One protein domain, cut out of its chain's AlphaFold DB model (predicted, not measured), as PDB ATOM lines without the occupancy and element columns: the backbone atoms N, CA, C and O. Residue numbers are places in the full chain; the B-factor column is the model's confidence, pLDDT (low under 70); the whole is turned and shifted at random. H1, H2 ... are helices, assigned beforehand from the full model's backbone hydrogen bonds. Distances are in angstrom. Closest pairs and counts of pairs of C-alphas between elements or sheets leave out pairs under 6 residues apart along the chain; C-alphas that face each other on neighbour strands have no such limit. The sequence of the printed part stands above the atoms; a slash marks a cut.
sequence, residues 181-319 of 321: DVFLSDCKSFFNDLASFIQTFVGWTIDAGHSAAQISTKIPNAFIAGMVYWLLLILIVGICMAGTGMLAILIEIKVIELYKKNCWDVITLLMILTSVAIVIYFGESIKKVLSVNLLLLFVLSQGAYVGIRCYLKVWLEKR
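This is residues 181 to 319 of the 321 residues of an uncharacterized protein of uncultured Ruminococcus sp (UniProt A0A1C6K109). The long helices H2 and H1 form a helical hairpin opened into a V, and H5 spans its open end, closing a flat triangular frame with an empty middle. H3 runs beside H5, and short H4 sits at the corner where H1 and H5 begin. The printed part has 139 residues with five named helices, H1 to H5 in chain order, and no named strand; its class is all helix. It is extended, with a radius of gyration of the C-alphas of 22.7 A and spans of 66 by 46 by 20 A.

H2, residues 222 to 262, has a kink of 27 degrees near residue 241. Its residues 225 to 237 touch residues 205 to 216 of H1, residues 181 to 216, opposite ways at 37 degrees, only just a steep tilt; the closest C-alphas, of Ser 216 and Ala 225, are 5.2 A apart. The hub is H5, residues 294 to 317, which touches four helices. It touches H2 at a steep tilt of 61 degrees, with C-alphas of Asn 262 and Cys 310 closest at 6.5 A. It touches H1 about perpendicular, at 83 degrees, with C-alphas of Cys 187 and Leu 295 closest at 6.1 A. H3, residues 266 to 281, touches H5 at a shallow tilt of 25 degrees, opposite ways, with C-alphas of Val 279 and Leu 294 closest at 7.1 A. H4, residues 283 to 289, only just touches H5, with 3 pairs of C-alphas within 8 A, the closest Gly 283 and Leu 294 at 7.0 A. H2 and H4 are apart. The helix packing is mostly crossed, with one of 6 touching pairs at a shallow tilt. Each O i to N i+4 pair is within hydrogen-bond range in H2, H3, H4 and H5, and 31 of 32 are in H1.

H2 is 57.8 A long, H1 52.0 A, H5 34.6 A, H3 22.6 A and H4 10.0 A. C-alpha 181 of H1 is at (10.839, -60.992, 0.633), C-alpha 222 of H2 at (8.637, -88.409, 49.691) and C-alpha 317 of H5 at (49.701, -83.148, 1.199).

The two C-alphas farthest apart, of Pro 220 and Arg 319, are 68.5 A apart. Residues 192 to 203 of H1 and 242 to 254 of H2 stand free. The four links are tight, and the printed part has no cut. Mean pLDDT of the printed part is 74.1; 29 residues are under 70, among them 212 to 220 and 254 to 267.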
ATOM      1  N   ASP A 181      11.839 -60.396  -0.262       72.75
ATOM      2  CA  ASP A 181      10.839 -60.992   0.633       72.75
ATOM      3  C   ASP A 181      10.900 -62.531   0.639       72.75
ATOM      4  O   ASP A 181      10.706 -63.171   1.676       72.75
ATOM      5  N   VAL A 182      11.231 -63.142  -0.505       73.69
ATOM      6  CA  VAL A 182      11.343 -64.601  -0.660       73.69
ATOM      7  C   VAL A 182      12.508 -65.159   0.156       73.69
ATOM      8  O   VAL A 182      12.338 -66.152   0.866       73.69
ATOM      9  N   PHE A 183      13.677 -64.518   0.087       73.69
ATOM     10  CA  PHE A 183      14.857 -64.945   0.841       73.69
ATOM     11  C   PHE A 183      14.663 -64.728   2.345       73.69
ATOM     12  O   PHE A 183      15.006 -65.594   3.149       73.69
ATOM     13  N   LEU A 184      14.067 -63.599   2.731       75.25
ATOM     14  CA  LEU A 184      13.812 -63.258   4.131       75.25
ATOM     15  C   LEU A 184      12.780 -64.202   4.768       75.25
ATOM     16  O   LEU A 184      12.958 -64.647   5.905       75.25
ATOM     17  N   SER A 185      11.740 -64.574   4.014       80.69
ATOM     18  CA  SER A 185      10.751 -65.575   4.422       80.69
ATOM     19  C   SER A 185      11.380 -66.958   4.624       80.69
ATOM     20  O   SER A 185      11.171 -67.574   5.672       80.69
ATOM     21  N   ASP A 186      12.210 -67.412   3.684       80.44
ATOM     22  CA  ASP A 186      12.908 -68.700   3.778       80.44
ATOM     23  C   ASP A 186      13.930 -68.726   4.922       80.44
ATOM     24  O   ASP A 186      14.059 -69.728   5.629       80.44
ATOM     25  N   CYS A 187      14.600 -67.599   5.165       78.44
ATOM     26  CA  CYS A 187      15.509 -67.423   6.289       78.44
ATOM     27  C   CYS A 187      14.764 -67.551   7.627       78.44
ATOM     28  O   CYS A 187      15.167 -68.322   8.499       78.44
ATOM     29  N   LYS A 188      13.616 -66.876   7.765       80.38
ATOM     30  CA  LYS A 188      12.760 -66.994   8.951       80.38
ATOM     31  C   LYS A 188      12.258 -68.425   9.152       80.38
ATOM     32  O   LYS A 188      12.287 -68.908  10.280       80.38
ATOM     33  N   SER A 189      11.832 -69.102   8.083       83.81
ATOM     34  CA  SER A 189      11.413 -70.508   8.158       83.81
ATOM     35  C   SER A 189      12.553 -71.392   8.650       83.81
ATOM     36  O   SER A 189      12.359 -72.149   9.586       83.81
ATOM     37  N   PHE A 190      13.758 -71.234   8.098       81.00
ATOM     38  CA  PHE A 190      14.914 -72.037   8.495       81.00
ATOM     39  C   PHE A 190      15.253 -71.877   9.980       81.00
ATOM     40  O   PHE A 190      15.494 -72.863  10.673       81.00
ATOM     41  N   PHE A 191      15.260 -70.643  10.492       79.44
ATOM     42  CA  PHE A 191      15.524 -70.406  11.912       79.44
ATOM     43  C   PHE A 191      14.388 -70.900  12.810       79.44
ATOM     44  O   PHE A 191      14.662 -71.386  13.905       79.44
ATOM     45  N   ASN A 192      13.137 -70.827  12.354       84.69
ATOM     46  CA  ASN A 192      12.011 -71.437  13.058       84.69
ATOM     47  C   ASN A 192      12.129 -72.964  13.095       84.69
ATOM     48  O   ASN A 192      11.919 -73.556  14.150       84.69
ATOM     49  N   ASP A 193      12.521 -73.594  11.990       80.56
ATOM     50  CA  ASP A 193      12.745 -75.038  11.915       80.56
ATOM     51  C   ASP A 193      13.889 -75.442  12.855       80.56
ATOM     52  O   ASP A 193      13.747 -76.375  13.645       80.56
ATOM     53  N   LEU A 194      14.984 -74.677  12.871       75.25
ATOM     54  CA  LEU A 194      16.096 -74.872  13.802       75.25
ATOM     55  C   LEU A 194      15.656 -74.708  15.267       75.25
ATOM     56  O   LEU A 194      16.038 -75.500  16.127       75.25
ATOM     57  N   ALA A 195      14.822 -73.709  15.561       80.12
ATOM     58  CA  ALA A 195      14.268 -73.504  16.895       80.12
ATOM     59  C   ALA A 195      13.340 -74.658  17.307       80.12
ATOM     60  O   ALA A 195      13.426 -75.130  18.438       80.12
ATOM     61  N   SER A 196      12.506 -75.158  16.391       79.31
ATOM     62  CA  SER A 196      11.633 -76.313  16.630       79.31
ATOM     63  C   SER A 196      12.431 -77.597  16.872       79.31
ATOM     64  O   SER A 196      12.079 -78.413  17.726       79.31
ATOM     65  N   PHE A 197      13.569 -77.742  16.191       73.38
ATOM     66  CA  PHE A 197      14.492 -78.845  16.404       73.38
ATOM     67  C   PHE A 197      15.075 -78.785  17.817       73.38
ATOM     68  O   PHE A 197      14.983 -79.760  18.558       73.38
ATOM     69  N   ILE A 198      15.562 -77.617  18.248       76.50
ATOM     70  CA  ILE A 198      16.031 -77.399  19.626       76.50
ATOM     71  C   ILE A 198      14.907 -77.664  20.643       76.50
ATOM     72  O   ILE A 198      15.136 -78.326  21.654       76.50
ATOM     73  N   GLN A 199      13.677 -77.217  20.373       76.88
ATOM     74  CA  GLN A 199      12.516 -77.505  21.223       76.88
ATOM     75  C   GLN A 199      12.203 -79.003  21.311       76.88
ATOM     76  O   GLN A 199      11.831 -79.479  22.379       76.88
ATOM     77  N   THR A 200      12.404 -79.762  20.233       76.50
ATOM     78  CA  THR A 200      12.226 -81.223  20.234       76.50
ATOM     79  C   THR A 200      13.209 -81.900  21.191       76.50
ATOM     80  O   THR A 200      12.811 -82.765  21.969       76.50
ATOM     81  N   PHE A 201      14.469 -81.451  21.222       70.81
ATOM     82  CA  PHE A 201      15.450 -81.931  22.204       70.81
ATOM     83  C   PHE A 201      15.042 -81.613  23.644       70.81
ATOM     84  O   PHE A 201      15.203 -82.445  24.541       70.81
ATOM     85  N   VAL A 202      14.487 -80.421  23.876       75.75
ATOM     86  CA  VAL A 202      13.928 -80.056  25.183       75.75
ATOM     87  C   VAL A 202      12.748 -80.968  25.544       75.75
ATOM     88  O   VAL A 202      12.690 -81.448  26.672       75.75
ATOM     89  N   GLY A 203      11.865 -81.285  24.592       78.81
ATOM     90  CA  GLY A 203      10.763 -82.237  24.773       78.81
ATOM     91  C   GLY A 203      11.243 -83.627  25.192       78.81
ATOM     92  O   GLY A 203      10.810 -84.141  26.219       78.81
ATOM     93  N   TRP A 204      12.234 -84.189  24.493       74.12
ATOM     94  CA  TRP A 204      12.839 -85.473  24.876       74.12
ATOM     95  C   TRP A 204      13.494 -85.444  26.260       74.12
ATOM     96  O   TRP A 204      13.475 -86.442  26.980       74.12
ATOM     97  N   THR A 205      14.045 -84.296  26.661       69.19
ATOM     98  CA  THR A 205      14.609 -84.108  28.006       69.19
ATOM     99  C   THR A 205      13.513 -84.135  29.076       69.19
ATOM    100  O   THR A 205      13.704 -84.718  30.145       69.19
ATOM    101  N   ILE A 206      12.347 -83.553  28.783       73.94
ATOM    102  CA  ILE A 206      11.175 -83.576  29.669       73.94
ATOM    103  C   ILE A 206      10.600 -84.998  29.774       73.94
ATOM    104  O   ILE A 206      10.340 -85.461  30.886       73.94
ATOM    105  N   ASP A 207      10.480 -85.727  28.663       77.38
ATOM    106  CA  ASP A 207       9.967 -87.107  28.639       77.38
ATOM    107  C   ASP A 207      10.886 -88.094  29.377       77.38
ATOM    108  O   ASP A 207      10.426 -88.974  30.121       77.38
ATOM    109  N   ALA A 208      12.205 -87.923  29.235       71.56
ATOM    110  CA  ALA A 208      13.192 -88.668  30.014       71.56
ATOM    111  C   ALA A 208      13.037 -88.387  31.516       71.56
ATOM    112  O   ALA A 208      13.161 -89.300  32.340       71.56
ATOM    113  N   GLY A 209      12.688 -87.149  31.878       73.06
ATOM    114  CA  GLY A 209      12.360 -86.795  33.251       73.06
ATOM    115  C   GLY A 209      11.078 -87.420  33.758       73.06
ATOM    116  O   GLY A 209      11.077 -88.008  34.835       73.06
ATOM    117  N   HIS A 210      10.013 -87.432  32.968       75.25
ATOM    118  CA  HIS A 210       8.782 -88.109  33.365       75.25
ATOM    119  C   HIS A 210       8.995 -89.622  33.591       75.25
ATOM    120  O   HIS A 210       8.449 -90.213  34.527       75.25
ATOM    121  N   SER A 211       9.850 -90.249  32.781       72.94
ATOM    122  CA  SER A 211      10.235 -91.659  32.931       72.94
ATOM    123  C   SER A 211      11.069 -91.904  34.197       72.94
ATOM    124  O   SER A 211      10.847 -92.880  34.914       72.94
ATOM    125  N   ALA A 212      11.981 -90.987  34.535       67.00
ATOM    126  CA  ALA A 212      12.729 -91.030  35.792       67.00
ATOM    127  C   ALA A 212      11.819 -90.830  37.022       67.00
ATOM    128  O   ALA A 212      12.047 -91.439  38.072       67.00
ATOM    129  N   ALA A 213      10.750 -90.034  36.894       65.31
ATOM    130  CA  ALA A 213       9.778 -89.793  37.962       65.31
ATOM    131  C   ALA A 213       8.996 -91.066  38.323       65.31
ATOM    132  O   ALA A 213       8.836 -91.365  39.507       65.31
ATOM    133  N   GLN A 214       8.597 -91.868  37.328       69.69
ATOM    134  CA  GLN A 214       7.915 -93.156  37.548       69.69
ATOM    135  C   GLN A 214       8.761 -94.177  38.325       69.69
ATOM    136  O   GLN A 214       8.226 -95.031  39.036       69.69
ATOM    137  N   ILE A 215      10.088 -94.112  38.196       65.38
ATOM    138  CA  ILE A 215      11.009 -94.983  38.940       65.38
ATOM    139  C   ILE A 215      11.111 -94.516  40.399       65.38
ATOM    140  O   ILE A 215      11.135 -95.342  41.312       65.38
ATOM    141  N   SER A 216      11.103 -93.200  40.627       60.91
ATOM    142  CA  SER A 216      11.190 -92.599  41.961       60.91
ATOM    143  C   SER A 216       9.931 -92.813  42.822       60.91
ATOM    144  O   SER A 216      10.048 -93.064  44.023       60.91
ATOM    145  N   THR A 217       8.730 -92.838  42.228       64.06
ATOM    146  CA  THR A 217       7.460 -93.059  42.959       64.06
ATOM    147  C   THR A 217       7.337 -94.426  43.645       64.06
ATOM    148  O   THR A 217       6.394 -94.651  44.399       64.06
ATOM    149  N   LYS A 218       8.279 -95.353  43.420       66.12
ATOM    150  CA  LYS A 218       8.346 -96.653  44.111       66.12
ATOM    151  C   LYS A 218       8.993 -96.576  45.505       66.12
ATOM    152  O   LYS A 218       9.047 -97.589  46.198       66.12
ATOM    153  N   ILE A 219       9.483 -95.404  45.919       65.75
ATOM    154  CA  ILE A 219      10.119 -95.181  47.224       65.75
ATOM    155  C   ILE A 219       9.090 -94.569  48.196       65.75
ATOM    156  O   ILE A 219       8.535 -93.512  47.902       65.75
ATOM    157  N   PRO A 220       8.844 -95.173  49.376       61.28
ATOM    158  CA  PRO A 220       7.756 -94.772  50.277       61.28
ATOM    159  C   PRO A 220       7.965 -93.427  50.996       61.28
ATOM    160  O   PRO A 220       7.031 -92.902  51.592       61.28
ATOM    161  N   ASN A 221       9.176 -92.856  50.970       72.44
ATOM    162  CA  ASN A 221       9.497 -91.607  51.662       72.44
ATOM    163  C   ASN A 221       9.666 -90.453  50.658       72.44
ATOM    164  O   ASN A 221      10.627 -90.438  49.888       72.44
ATOM    165  N   ALA A 222       8.748 -89.482  50.686       71.62
ATOM    166  CA  ALA A 222       8.637 -88.409  49.691       71.62
ATOM    167  C   ALA A 222       9.905 -87.545  49.550       71.62
ATOM    168  O   ALA A 222      10.258 -87.137  48.444       71.62
ATOM    169  N   PHE A 223      10.631 -87.310  50.648       74.06
ATOM    170  CA  PHE A 223      11.876 -86.535  50.621       74.06
ATOM    171  C   PHE A 223      13.009 -87.291  49.908       74.06
ATOM    172  O   PHE A 223      13.741 -86.733  49.090       74.06
ATOM    173  N   ILE A 224      13.116 -88.594  50.178       72.56
ATOM    174  CA  ILE A 224      14.130 -89.475  49.585       72.56
ATOM    175  C   ILE A 224      13.801 -89.738  48.110       72.56
ATOM    176  O   ILE A 224      14.697 -89.700  47.272       72.56
ATOM    177  N   ALA A 225      12.521 -89.919  47.777       72.62
ATOM    178  CA  ALA A 225      12.047 -90.040  46.401       72.62
ATOM    179  C   ALA A 225      12.418 -88.799  45.565       72.62
ATOM    180  O   ALA A 225      12.988 -88.929  44.481       72.62
ATOM    181  N   GLY A 226      12.197 -87.591  46.097       75.50
ATOM    182  CA  GLY A 226      12.600 -86.345  45.442       75.50
ATOM    183  C   GLY A 226      14.105 -86.280  45.160       75.50
ATOM    184  O   GLY A 226      14.503 -86.023  44.026       75.50
ATOM    185  N   MET A 227      14.954 -86.578  46.149       78.19
ATOM    186  CA  MET A 227      16.410 -86.573  45.942       78.19
ATOM    187  C   MET A 227      16.869 -87.621  44.921       78.19
ATOM    188  O   MET A 227      17.681 -87.310  44.052       78.19
ATOM    189  N   VAL A 228      16.325 -88.840  44.984       76.62
ATOM    190  CA  VAL A 228      16.657 -89.927  44.048       76.62
ATOM    191  C   VAL A 228      16.178 -89.609  42.627       76.62
ATOM    192  O   VAL A 228      16.881 -89.922  41.670       76.62
ATOM    193  N   TYR A 229      15.033 -88.935  42.481       77.00
ATOM    194  CA  TYR A 229      14.522 -88.457  41.197       77.00
ATOM    195  C   TYR A 229      15.483 -87.471  40.527       77.00
ATOM    196  O   TYR A 229      15.898 -87.699  39.392       77.00
ATOM    197  N   TRP A 230      15.878 -86.409  41.237       77.19
ATOM    198  CA  TRP A 230      16.809 -85.411  40.704       77.19
ATOM    199  C   TRP A 230      18.182 -86.022  40.383       77.19
ATOM    200  O   TRP A 230      18.768 -85.688  39.354       77.19
ATOM    201  N   LEU A 231      18.668 -86.963  41.202       79.62
ATOM    202  CA  LEU A 231      19.915 -87.699  40.950       79.62
ATOM    203  C   LEU A 231      19.845 -88.566  39.685       79.62
ATOM    204  O   LEU A 231      20.750 -88.500  38.856       79.62
ATOM    205  N   LEU A 232      18.776 -89.350  39.510       76.94
ATOM    206  CA  LEU A 232      18.570 -90.183  38.318       76.94
ATOM    207  C   LEU A 232      18.384 -89.342  37.055       76.94
ATOM    208  O   LEU A 232      18.946 -89.677  36.014       76.94
ATOM    209  N   LEU A 233      17.640 -88.237  37.150       76.50
ATOM    210  CA  LEU A 233      17.436 -87.301  36.051       76.50
ATOM    211  C   LEU A 233      18.769 -86.714  35.571       76.50
ATOM    212  O   LEU A 233      19.078 -86.794  34.385       76.50
ATOM    213  N   ILE A 234      19.574 -86.162  36.487       79.31
ATOM    214  CA  ILE A 234      20.883 -85.576  36.161       79.31
ATOM    215  C   ILE A 234      21.828 -86.643  35.603       79.31
ATOM    216  O   ILE A 234      22.583 -86.355  34.681       79.31
ATOM    217  N   LEU A 235      21.771 -87.878  36.110       80.19
ATOM    218  CA  LEU A 235      22.589 -88.982  35.612       80.19
ATOM    219  C   LEU A 235      22.210 -89.369  34.171       80.19
ATOM    220  O   LEU A 235      23.083 -89.456  33.311       80.19
ATOM    221  N   ILE A 236      20.922 -89.574  33.889       75.19
ATOM    222  CA  ILE A 236      20.432 -90.014  32.573       75.19
ATOM    223  C   ILE A 236      20.591 -88.898  31.537       75.19
ATOM    224  O   ILE A 236      21.161 -89.119  30.468       75.19
ATOM    225  N   VAL A 237      20.141 -87.683  31.867       74.69
ATOM    226  CA  VAL A 237      20.280 -86.512  30.990       74.69
ATOM    227  C   VAL A 237      21.753 -86.155  30.827       74.69
ATOM    228  O   VAL A 237      22.183 -85.881  29.715       74.69
ATOM    229  N   GLY A 238      22.552 -86.225  31.892       74.31
ATOM    230  CA  GLY A 238      23.988 -85.965  31.853       74.31
ATOM    231  C   GLY A 238      24.744 -86.938  30.953       74.31
ATOM    232  O   GLY A 238      25.538 -86.489  30.136       74.31
ATOM    233  N   ILE A 239      24.475 -88.245  31.026       76.19
ATOM    234  CA  ILE A 239      25.126 -89.247  30.164       76.19
ATOM    235  C   ILE A 239      24.681 -89.098  28.701       76.19
ATOM    236  O   ILE A 239      25.530 -89.152  27.810       76.19
ATOM    237  N   CYS A 240      23.393 -88.850  28.434       71.19
ATOM    238  CA  CYS A 240      22.905 -88.595  27.072       71.19
ATOM    239  C   CYS A 240      23.482 -87.298  26.488       71.19
ATOM    240  O   CYS A 240      24.066 -87.311  25.407       71.19
ATOM    241  N   MET A 241      23.384 -86.185  27.216       70.19
ATOM    242  CA  MET A 241      23.872 -84.877  26.772       70.19
ATOM    243  C   MET A 241      25.396 -84.853  26.643       70.19
ATOM    244  O   MET A 241      25.915 -84.294  25.679       70.19
ATOM    245  N   ALA A 242      26.128 -85.485  27.567       71.19
ATOM    246  CA  ALA A 242      27.578 -85.605  27.462       71.19
ATOM    247  C   ALA A 242      27.973 -86.517  26.296       71.19
ATOM    248  O   ALA A 242      28.865 -86.159  25.541       71.19
ATOM    249  N   GLY A 243      27.301 -87.651  26.084       69.56
ATOM    250  CA  GLY A 243      27.614 -88.557  24.978       69.56
ATOM    251  C   GLY A 243      27.394 -87.916  23.606       69.56
ATOM    252  O   GLY A 243      28.302 -87.894  22.774       69.56
ATOM    253  N   THR A 244      26.208 -87.352  23.367       69.88
ATOM    254  CA  THR A 244      25.857 -86.759  22.067       69.88
ATOM    255  C   THR A 244      26.512 -85.391  21.868       69.88
ATOM    256  O   THR A 244      27.047 -85.112  20.796       69.88
ATOM    257  N   GLY A 245      26.531 -84.552  22.908       70.25
ATOM    258  CA  GLY A 245      27.107 -83.210  22.859       70.25
ATOM    259  C   GLY A 245      28.628 -83.220  22.747       70.25
ATOM    260  O   GLY A 245      29.183 -82.478  21.945       70.25
ATOM    261  N   MET A 246      29.325 -84.099  23.472       72.94
ATOM    262  CA  MET A 246      30.789 -84.164  23.408       72.94
ATOM    263  C   MET A 246      31.273 -84.714  22.063       72.94
ATOM    264  O   MET A 246      32.249 -84.203  21.524       72.94
ATOM    265  N   LEU A 247      30.565 -85.678  21.462       68.94
ATOM    266  CA  LEU A 247      30.857 -86.140  20.099       68.94
ATOM    267  C   LEU A 247      30.621 -85.041  19.053       68.94
ATOM    268  O   LEU A 247      31.472 -84.851  18.185       68.94
ATOM    269  N   ALA A 248      29.518 -84.294  19.154       72.88
ATOM    270  CA  ALA A 248      29.241 -83.168  18.262       72.88
ATOM    271  C   ALA A 248      30.309 -82.070  18.391       72.88
ATOM    272  O   ALA A 248      30.893 -81.670  17.389       72.88
ATOM    273  N   ILE A 249      30.658 -81.676  19.620       73.62
ATOM    274  CA  ILE A 249      31.698 -80.676  19.897       73.62
ATOM    275  C   ILE A 249      33.065 -81.141  19.381       73.62
ATOM    276  O   ILE A 249      33.802 -80.353  18.796       73.62
ATOM    277  N   LEU A 250      33.421 -82.420  19.541       71.25
ATOM    278  CA  LEU A 250      34.678 -82.958  19.011       71.25
ATOM    279  C   LEU A 250      34.721 -82.919  17.478       71.25
ATOM    280  O   LEU A 250      35.763 -82.596  16.907       71.25
ATOM    281  N   ILE A 251      33.608 -83.228  16.807       72.31
ATOM    282  CA  ILE A 251      33.498 -83.122  15.347       72.31
ATOM    283  C   ILE A 251      33.589 -81.653  14.921       72.31
ATOM    284  O   ILE A 251      34.373 -81.339  14.028       72.31
ATOM    285  N   GLU A 252      32.861 -80.751  15.579       71.31
ATOM    286  CA  GLU A 252      32.875 -79.313  15.296       71.31
ATOM    287  C   GLU A 252      34.263 -78.702  15.482       71.31
ATOM    288  O   GLU A 252      34.753 -78.036  14.575       71.31
ATOM    289  N   ILE A 253      34.948 -78.978  16.597       72.81
ATOM    290  CA  ILE A 253      36.312 -78.487  16.845       72.81
ATOM    291  C   ILE A 253      37.257 -78.990  15.756       72.81
ATOM    292  O   ILE A 253      38.027 -78.206  15.203       72.81
ATOM    293  N   LYS A 254      37.172 -80.273  15.390       69.19
ATOM    294  CA  LYS A 254      38.029 -80.862  14.355       69.19
ATOM    295  C   LYS A 254      37.745 -80.268  12.974       69.19
ATOM    296  O   LYS A 254      38.676 -80.037  12.206       69.19
ATOM    297  N   VAL A 255      36.479 -79.980  12.665       65.81
ATOM    298  CA  VAL A 255      36.061 -79.295  11.434       65.81
ATOM    299  C   VAL A 255      36.543 -77.845  11.428       65.81
ATOM    300  O   VAL A 255      37.090 -77.405  10.423       65.81
ATOM    301  N   ILE A 256      36.409 -77.113  12.535       67.19
ATOM    302  CA  ILE A 256      36.837 -75.714  12.667       67.19
ATOM    303  C   ILE A 256      38.360 -75.599  12.587       67.19
ATOM    304  O   ILE A 256      38.877 -74.713  11.909       67.19
ATOM    305  N   GLU A 257      39.098 -76.493  13.241       69.50
ATOM    306  CA  GLU A 257      40.559 -76.525  13.195       69.50
ATOM    307  C   GLU A 257      41.057 -76.838  11.778       69.50
ATOM    308  O   GLU A 257      41.933 -76.148  11.248       69.50
ATOM    309  N   LEU A 258      40.419 -77.806  11.113       64.44
ATOM    310  CA  LEU A 258      40.665 -78.124   9.711       64.44
ATOM    311  C   LEU A 258      40.319 -76.935   8.793       64.44
ATOM    312  O   LEU A 258      41.073 -76.617   7.871       64.44
ATOM    313  N   TYR A 259      39.227 -76.225   9.073       64.38
ATOM    314  CA  TYR A 259      38.801 -75.040   8.331       64.38
ATOM    315  C   TYR A 259      39.790 -73.880   8.491       64.38
ATOM    316  O   TYR A 259      40.185 -73.253   7.507       64.38
ATOM    317  N   LYS A 260      40.245 -73.620   9.720       66.88
ATOM    318  CA  LYS A 260      41.188 -72.546  10.054       66.88
ATOM    319  C   LYS A 260      42.567 -72.791   9.448       66.88
ATOM    320  O   LYS A 260      43.185 -71.854   8.951       66.88
ATOM    321  N   LYS A 261      43.036 -74.042   9.446       63.69
ATOM    322  CA  LYS A 261      44.345 -74.415   8.890       63.69
ATOM    323  C   LYS A 261      44.351 -74.424   7.358       63.69
ATOM    324  O   LYS A 261      45.357 -74.059   6.753       63.69
ATOM    325  N   ASN A 262      43.236 -74.810   6.723       57.97
ATOM    326  CA  ASN A 262      43.209 -75.043   5.276       57.97
ATOM    327  C   ASN A 262      42.416 -74.050   4.418       57.97
ATOM    328  O   ASN A 262      42.784 -73.916   3.247       57.97
ATOM    329  N   CYS A 263      41.376 -73.388   4.936       61.56
ATOM    330  CA  CYS A 263      40.355 -72.711   4.115       61.56
ATOM    331  C   CYS A 263      40.074 -71.237   4.464       61.56
ATOM    332  O   CYS A 263      39.227 -70.627   3.805       61.56
ATOM    333  N   TRP A 264      40.790 -70.641   5.423       61.19
ATOM    334  CA  TRP A 264      40.744 -69.196   5.708       61.19
ATOM    335  C   TRP A 264      41.553 -68.402   4.670       61.19
ATOM    336  O   TRP A 264      42.618 -67.855   4.938       61.19
ATOM    337  N   ASP A 265      41.053 -68.406   3.442       62.38
ATOM    338  CA  ASP A 265      41.674 -67.779   2.283       62.38
ATOM    339  C   ASP A 265      40.694 -66.770   1.675       62.38
ATOM    340  O   ASP A 265      39.486 -67.025   1.625       62.38
ATOM    341  N   VAL A 266      41.202 -65.629   1.206       63.62
ATOM    342  CA  VAL A 266      40.397 -64.528   0.639       63.62
ATOM    343  C   VAL A 266      39.498 -65.041  -0.493       63.62
ATOM    344  O   VAL A 266      38.364 -64.591  -0.650       63.62
ATOM    345  N   ILE A 267      39.963 -66.062  -1.216       69.44
ATOM    346  CA  ILE A 267      39.220 -66.765  -2.267       69.44
ATOM    347  C   ILE A 267      37.960 -67.452  -1.722       69.44
ATOM    348  O   ILE A 267      36.904 -67.362  -2.340       69.44
ATOM    349  N   THR A 268      38.035 -68.127  -0.568       71.88
ATOM    350  CA  THR A 268      36.859 -68.777   0.047       71.88
ATOM    351  C   THR A 268      35.820 -67.733   0.436       71.88
ATOM    352  O   THR A 268      34.631 -67.921   0.201       71.88
ATOM    353  N   LEU A 269      36.277 -66.614   0.999       71.38
ATOM    354  CA  LEU A 269      35.407 -65.539   1.458       71.38
ATOM    355  C   LEU A 269      34.698 -64.858   0.275       71.38
ATOM    356  O   LEU A 269      33.484 -64.661   0.313       71.38
ATOM    357  N   LEU A 270      35.426 -64.604  -0.817       70.38
ATOM    358  CA  LEU A 270      34.862 -64.092  -2.067       70.38
ATOM    359  C   LEU A 270      33.874 -65.084  -2.709       70.38
ATOM    360  O   LEU A 270      32.850 -64.669  -3.248       70.38
ATOM    361  N   MET A 271      34.143 -66.389  -2.622       75.38
ATOM    362  CA  MET A 271      33.257 -67.438  -3.138       75.38
ATOM    363  C   MET A 271      31.937 -67.517  -2.357       75.38
ATOM    364  O   MET A 271      30.870 -67.639  -2.954       75.38
ATOM    365  N   ILE A 272      31.987 -67.396  -1.028       77.44
ATOM    366  CA  ILE A 272      30.787 -67.330  -0.180       77.44
ATOM    367  C   ILE A 272      29.960 -66.097  -0.558       77.44
ATOM    368  O   ILE A 272      28.760 -66.210  -0.793       77.44
ATOM    369  N   LEU A 273      30.602 -64.933  -0.688       72.50
ATOM    370  CA  LEU A 273      29.926 -63.679  -1.035       72.50
ATOM    371  C   LEU A 273      29.292 -63.698  -2.429       72.50
ATOM    372  O   LEU A 273      28.138 -63.303  -2.584       72.50
ATOM    373  N   THR A 274      30.006 -64.200  -3.435       74.19
ATOM    374  CA  THR A 274      29.463 -64.349  -4.796       74.19
ATOM    375  C   THR A 274      28.359 -65.404  -4.861       74.19
ATOM    376  O   THR A 274      27.368 -65.209  -5.559       74.19
ATOM    377  N   SER A 275      28.456 -66.490  -4.096       75.94
ATOM    378  CA  SER A 275      27.399 -67.501  -4.020       75.94
ATOM    379  C   SER A 275      26.133 -66.973  -3.344       75.94
ATOM    380  O   SER A 275      25.043 -67.222  -3.853       75.94
ATOM    381  N   VAL A 276      26.261 -66.192  -2.263       77.00
ATOM    382  CA  VAL A 276      25.125 -65.485  -1.649       77.00
ATOM    383  C   VAL A 276      24.458 -64.577  -2.683       77.00
ATOM    384  O   VAL A 276      23.246 -64.656  -2.862       77.00
ATOM    385  N   ALA A 277      25.246 -63.795  -3.431       72.88
ATOM    386  CA  ALA A 277      24.749 -62.918  -4.495       72.88
ATOM    387  C   ALA A 277      23.902 -63.661  -5.539       72.88
ATOM    388  O   ALA A 277      22.810 -63.221  -5.894       72.88
ATOM    389  N   ILE A 278      24.394 -64.812  -6.007       76.19
ATOM    390  CA  ILE A 278      23.713 -65.652  -7.000       76.19
ATOM    391  C   ILE A 278      22.405 -66.208  -6.432       76.19
ATOM    392  O   ILE A 278      21.383 -66.161  -7.114       76.19
ATOM    393  N   VAL A 279      22.412 -66.706  -5.191       77.31
ATOM    394  CA  VAL A 279      21.210 -67.252  -4.537       77.31
ATOM    395  C   VAL A 279      20.149 -66.171  -4.339       77.31
ATOM    396  O   VAL A 279      18.971 -66.449  -4.524       77.31
ATOM    397  N   ILE A 280      20.547 -64.937  -4.024       75.50
ATOM    398  CA  ILE A 280      19.622 -63.803  -3.919       75.50
ATOM    399  C   ILE A 280      19.037 -63.456  -5.289       75.50
ATOM    400  O   ILE A 280      17.818 -63.388  -5.435       75.50
ATOM    401  N   TYR A 281      19.890 -63.253  -6.298       70.75
ATOM    402  CA  TYR A 281      19.464 -62.785  -7.618       70.75
ATOM    403  C   TYR A 281      18.597 -63.816  -8.350       70.75
ATOM    404  O   TYR A 281      17.561 -63.483  -8.921       70.75
ATOM    405  N   PHE A 282      18.994 -65.087  -8.313       74.38
ATOM    406  CA  PHE A 282      18.259 -66.177  -8.953       74.38
ATOM    407  C   PHE A 282      17.260 -66.853  -8.016       74.38
ATOM    408  O   PHE A 282      16.666 -67.858  -8.402       74.38
ATOM    409  N   GLY A 283      17.048 -66.331  -6.809       74.94
ATOM    410  CA  GLY A 283      16.326 -67.044  -5.761       74.94
ATOM    411  C   GLY A 283      14.906 -67.446  -6.137       74.94
ATOM    412  O   GLY A 283      14.523 -68.597  -5.947       74.94
ATOM    413  N   GLU A 284      14.155 -66.552  -6.782       75.69
ATOM    414  CA  GLU A 284      12.827 -66.881  -7.316       75.69
ATOM    415  C   GLU A 284      12.869 -67.966  -8.398       75.69
ATOM    416  O   GLU A 284      12.006 -68.843  -8.443       75.69
ATOM    417  N   SER A 285      13.868 -67.912  -9.280       78.94
ATOM    418  CA  SER A 285      14.024 -68.887 -10.363       78.94
ATOM    419  C   SER A 285      14.413 -70.258  -9.815       78.94
ATOM    420  O   SER A 285      13.861 -71.269 -10.240       78.94
ATOM    421  N   ILE A 286      15.311 -70.293  -8.827       77.44
ATOM    422  CA  ILE A 286      15.721 -71.516  -8.136       77.44
ATOM    423  C   ILE A 286      14.523 -72.113  -7.401       77.44
ATOM    424  O   ILE A 286      14.269 -73.299  -7.559       77.44
ATOM    425  N   LYS A 287      13.728 -71.303  -6.690       76.56
ATOM    426  CA  LYS A 287      12.548 -71.773  -5.947       76.56
ATOM    427  C   LYS A 287      11.465 -72.381  -6.842       76.56
ATOM    428  O   LYS A 287      10.796 -73.333  -6.448       76.56
ATOM    429  N   LYS A 288      11.303 -71.853  -8.061       78.25
ATOM    430  CA  LYS A 288      10.393 -72.418  -9.075       78.25
ATOM    431  C   LYS A 288      10.824 -73.807  -9.546       78.25
ATOM    432  O   LYS A 288       9.969 -74.625  -9.860       78.25
ATOM    433  N   VAL A 289      12.130 -74.066  -9.615       81.56
ATOM    434  CA  VAL A 289      12.686 -75.357 -10.056       81.56
ATOM    435  C   VAL A 289      12.815 -76.339  -8.889       81.56
ATOM    436  O   VAL A 289      12.582 -77.533  -9.044       81.56
ATOM    437  N   LEU A 290      13.184 -75.831  -7.718       71.00
ATOM    438  CA  LEU A 290      13.498 -76.570  -6.507       71.00
ATOM    439  C   LEU A 290      12.679 -75.975  -5.359       71.00
ATOM    440  O   LEU A 290      13.023 -74.929  -4.818       71.00
ATOM    441  N   SER A 291      11.610 -76.661  -4.955       77.25
ATOM    442  CA  SER A 291      10.728 -76.263  -3.842       77.25
ATOM    443  C   SER A 291      11.358 -76.478  -2.455       77.25
ATOM    444  O   SER A 291      10.681 -76.865  -1.507       77.25
ATOM    445  N   VAL A 292      12.669 -76.273  -2.339       76.38
ATOM    446  CA  VAL A 292      13.450 -76.384  -1.102       76.38
ATOM    447  C   VAL A 292      13.875 -75.003  -0.619       76.38
ATOM    448  O   VAL A 292      14.027 -74.070  -1.406       76.38
ATOM    449  N   ASN A 293      14.083 -74.885   0.692       81.56
ATOM    450  CA  ASN A 293      14.517 -73.647   1.327       81.56
ATOM    451  C   ASN A 293      15.877 -73.194   0.758       81.56
ATOM    452  O   ASN A 293      16.861 -73.939   0.808       81.56
ATOM    453  N   LEU A 294      15.935 -71.967   0.227       80.31
ATOM    454  CA  LEU A 294      17.145 -71.418  -0.391       80.31
ATOM    455  C   LEU A 294      18.329 -71.358   0.574       80.31
ATOM    456  O   LEU A 294      19.463 -71.618   0.168       80.31
ATOM    457  N   LEU A 295      18.076 -71.028   1.842       81.50
ATOM    458  CA  LEU A 295      19.128 -70.925   2.847       81.50
ATOM    459  C   LEU A 295      19.739 -72.302   3.134       81.50
ATOM    460  O   LEU A 295      20.958 -72.434   3.217       81.50
ATOM    461  N   LEU A 296      18.903 -73.342   3.201       79.06
ATOM    462  CA  LEU A 296      19.356 -74.723   3.368       79.06
ATOM    463  C   LEU A 296      20.215 -75.171   2.177       79.06
ATOM    464  O   LEU A 296      21.299 -75.721   2.366       79.06
ATOM    465  N   LEU A 297      19.761 -74.901   0.949       82.75
ATOM    466  CA  LEU A 297      20.497 -75.246  -0.269       82.75
ATOM    467  C   LEU A 297      21.850 -74.526  -0.325       82.75
ATOM    468  O   LEU A 297      22.869 -75.138  -0.650       82.75
ATOM    469  N   PHE A 298      21.876 -73.249   0.059       84.50
ATOM    470  CA  PHE A 298      23.104 -72.475   0.178       84.50
ATOM    471  C   PHE A 298      24.077 -73.109   1.183       84.50
ATOM    472  O   PHE A 298      25.214 -73.408   0.811       84.50
ATOM    473  N   VAL A 299      23.633 -73.399   2.411       82.00
ATOM    474  CA  VAL A 299      24.474 -74.009   3.457       82.00
ATOM    475  C   VAL A 299      25.036 -75.362   3.008       82.00
ATOM    476  O   VAL A 299      26.231 -75.610   3.170       82.00
ATOM    477  N   LEU A 300      24.217 -76.209   2.378       83.50
ATOM    478  CA  LEU A 300      24.662 -77.502   1.853       83.50
ATOM    479  C   LEU A 300      25.695 -77.347   0.731       83.50
ATOM    480  O   LEU A 300      26.716 -78.035   0.736       83.50
ATOM    481  N   SER A 301      25.468 -76.421  -0.205       81.88
ATOM    482  CA  SER A 301      26.400 -76.168  -1.309       81.88
ATOM    483  C   SER A 301      27.761 -75.665  -0.812       81.88
ATOM    484  O   SER A 301      28.802 -76.136  -1.274       81.88
ATOM    485  N   GLN A 302      27.765 -74.776   0.186       80.12
ATOM    486  CA  GLN A 302      28.983 -74.246   0.796       80.12
ATOM    487  C   GLN A 302      29.712 -75.317   1.608       80.12
ATOM    488  O   GLN A 302      30.926 -75.470   1.471       80.12
ATOM    489  N   GLY A 303      28.977 -76.113   2.390       81.00
ATOM    490  CA  GLY A 303      29.530 -77.253   3.119       81.00
ATOM    491  C   GLY A 303      30.197 -78.266   2.186       81.00
ATOM    492  O   GLY A 303      31.330 -78.682   2.436       81.00
ATOM    493  N   ALA A 304      29.550 -78.600   1.065       84.12
ATOM    494  CA  ALA A 304      30.109 -79.489   0.050       84.12
ATOM    495  C   ALA A 304      31.361 -78.895  -0.614       84.12
ATOM    496  O   ALA A 304      32.384 -79.575  -0.708       84.12
ATOM    497  N   TYR A 305      31.321 -77.625  -1.028       81.31
ATOM    498  CA  TYR A 305      32.458 -76.945  -1.653       81.31
ATOM    499  C   TYR A 305      33.687 -76.915  -0.735       81.31
ATOM    500  O   TYR A 305      34.790 -77.297  -1.137       81.31
ATOM    501  N   VAL A 306      33.492 -76.513   0.522       78.00
ATOM    502  CA  VAL A 306      34.548 -76.482   1.539       78.00
ATOM    503  C   VAL A 306      35.073 -77.890   1.812       78.00
ATOM    504  O   VAL A 306      36.290 -78.085   1.862       78.00
ATOM    505  N   GLY A 307      34.182 -78.875   1.952       79.12
ATOM    506  CA  GLY A 307      34.547 -80.273   2.170       79.12
ATOM    507  C   GLY A 307      35.426 -80.823   1.046       79.12
ATOM    508  O   GLY A 307      36.486 -81.386   1.315       79.12
ATOM    509  N   ILE A 308      35.049 -80.579  -0.213       82.38
ATOM    510  CA  ILE A 308      35.816 -80.993  -1.397       82.38
ATOM    511  C   ILE A 308      37.178 -80.295  -1.439       82.38
ATOM    512  O   ILE A 308      38.202 -80.952  -1.635       82.38
ATOM    513  N   ARG A 309      37.222 -78.974  -1.225       78.00
ATOM    514  CA  ARG A 309      38.478 -78.210  -1.243       78.00
ATOM    515  C   ARG A 309      39.431 -78.681  -0.149       78.00
ATOM    516  O   ARG A 309      40.631 -78.814  -0.387       78.00
ATOM    517  N   CYS A 310      38.903 -78.967   1.037       74.12
ATOM    518  CA  CYS A 310      39.699 -79.480   2.135       74.12
ATOM    519  C   CYS A 310      40.206 -80.902   1.862       74.12
ATOM    520  O   CYS A 310      41.389 -81.179   2.063       74.12
ATOM    521  N   TYR A 311      39.345 -81.773   1.327       76.69
ATOM    522  CA  TYR A 311      39.710 -83.129   0.925       76.69
ATOM    523  C   TYR A 311      40.837 -83.131  -0.117       76.69
ATOM    524  O   TYR A 311      41.839 -83.818   0.066       76.69
ATOM    525  N   LEU A 312      40.722 -82.303  -1.161       77.50
ATOM    526  CA  LEU A 312      41.754 -82.145  -2.190       77.50
ATOM    527  C   LEU A 312      43.090 -81.684  -1.602       77.50
ATOM    528  O   LEU A 312      44.136 -82.201  -1.987       77.50
ATOM    529  N   LYS A 313      43.065 -80.742  -0.653       72.38
ATOM    530  CA  LYS A 313      44.282 -80.217  -0.024       72.38
ATOM    531  C   LYS A 313      44.973 -81.259   0.862       72.38
ATOM    532  O   LYS A 313      46.179 -81.438   0.749       72.38
ATOM    533  N   VAL A 314      44.207 -82.000   1.666       73.44
ATOM    534  CA  VAL A 314      44.728 -83.117   2.478       73.44
ATOM    535  C   VAL A 314      45.257 -84.252   1.593       73.44
ATOM    536  O   VAL A 314      46.262 -84.879   1.922       73.44
ATOM    537  N   TRP A 315      44.608 -84.521   0.459       73.56
ATOM    538  CA  TRP A 315      45.069 -85.518  -0.506       73.56
ATOM    539  C   TRP A 315      46.369 -85.101  -1.207       73.56
ATOM    540  O   TRP A 315      47.266 -85.927  -1.370       73.56
ATOM    541  N   LEU A 316      46.503 -83.819  -1.565       73.75
ATOM    542  CA  LEU A 316      47.730 -83.248  -2.130       73.75
ATOM    543  C   LEU A 316      48.904 -83.303  -1.141       73.75
ATOM    544  O   LEU A 316      50.004 -83.656  -1.547       73.75
ATOM    545  N   GLU A 317      48.672 -83.031   0.148       69.88
ATOM    546  CA  GLU A 317      49.701 -83.148   1.199       69.88
ATOM    547  C   GLU A 317      50.139 -84.594   1.468       69.88
ATOM    548  O   GLU A 317      51.256 -84.825   1.926       69.88
ATOM    549  N   LYS A 318      49.281 -85.583   1.187       74.81
ATOM    550  CA  LYS A 318      49.586 -87.009   1.387       74.81
ATOM    551  C   LYS A 318      50.302 -87.674   0.213       74.81
ATOM    552  O   LYS A 318      50.624 -88.855   0.330       74.81
ATOM    553  N   ARG A 319      50.554 -86.979  -0.903       58.50
ATOM    554  CA  ARG A 319      51.384 -87.544  -1.973       58.50
ATOM    555  C   ARG A 319      52.859 -87.511  -1.545       58.50
ATOM    556  O   ARG A 319      53.392 -86.417  -1.378       58.50
TER     557      ARG A 319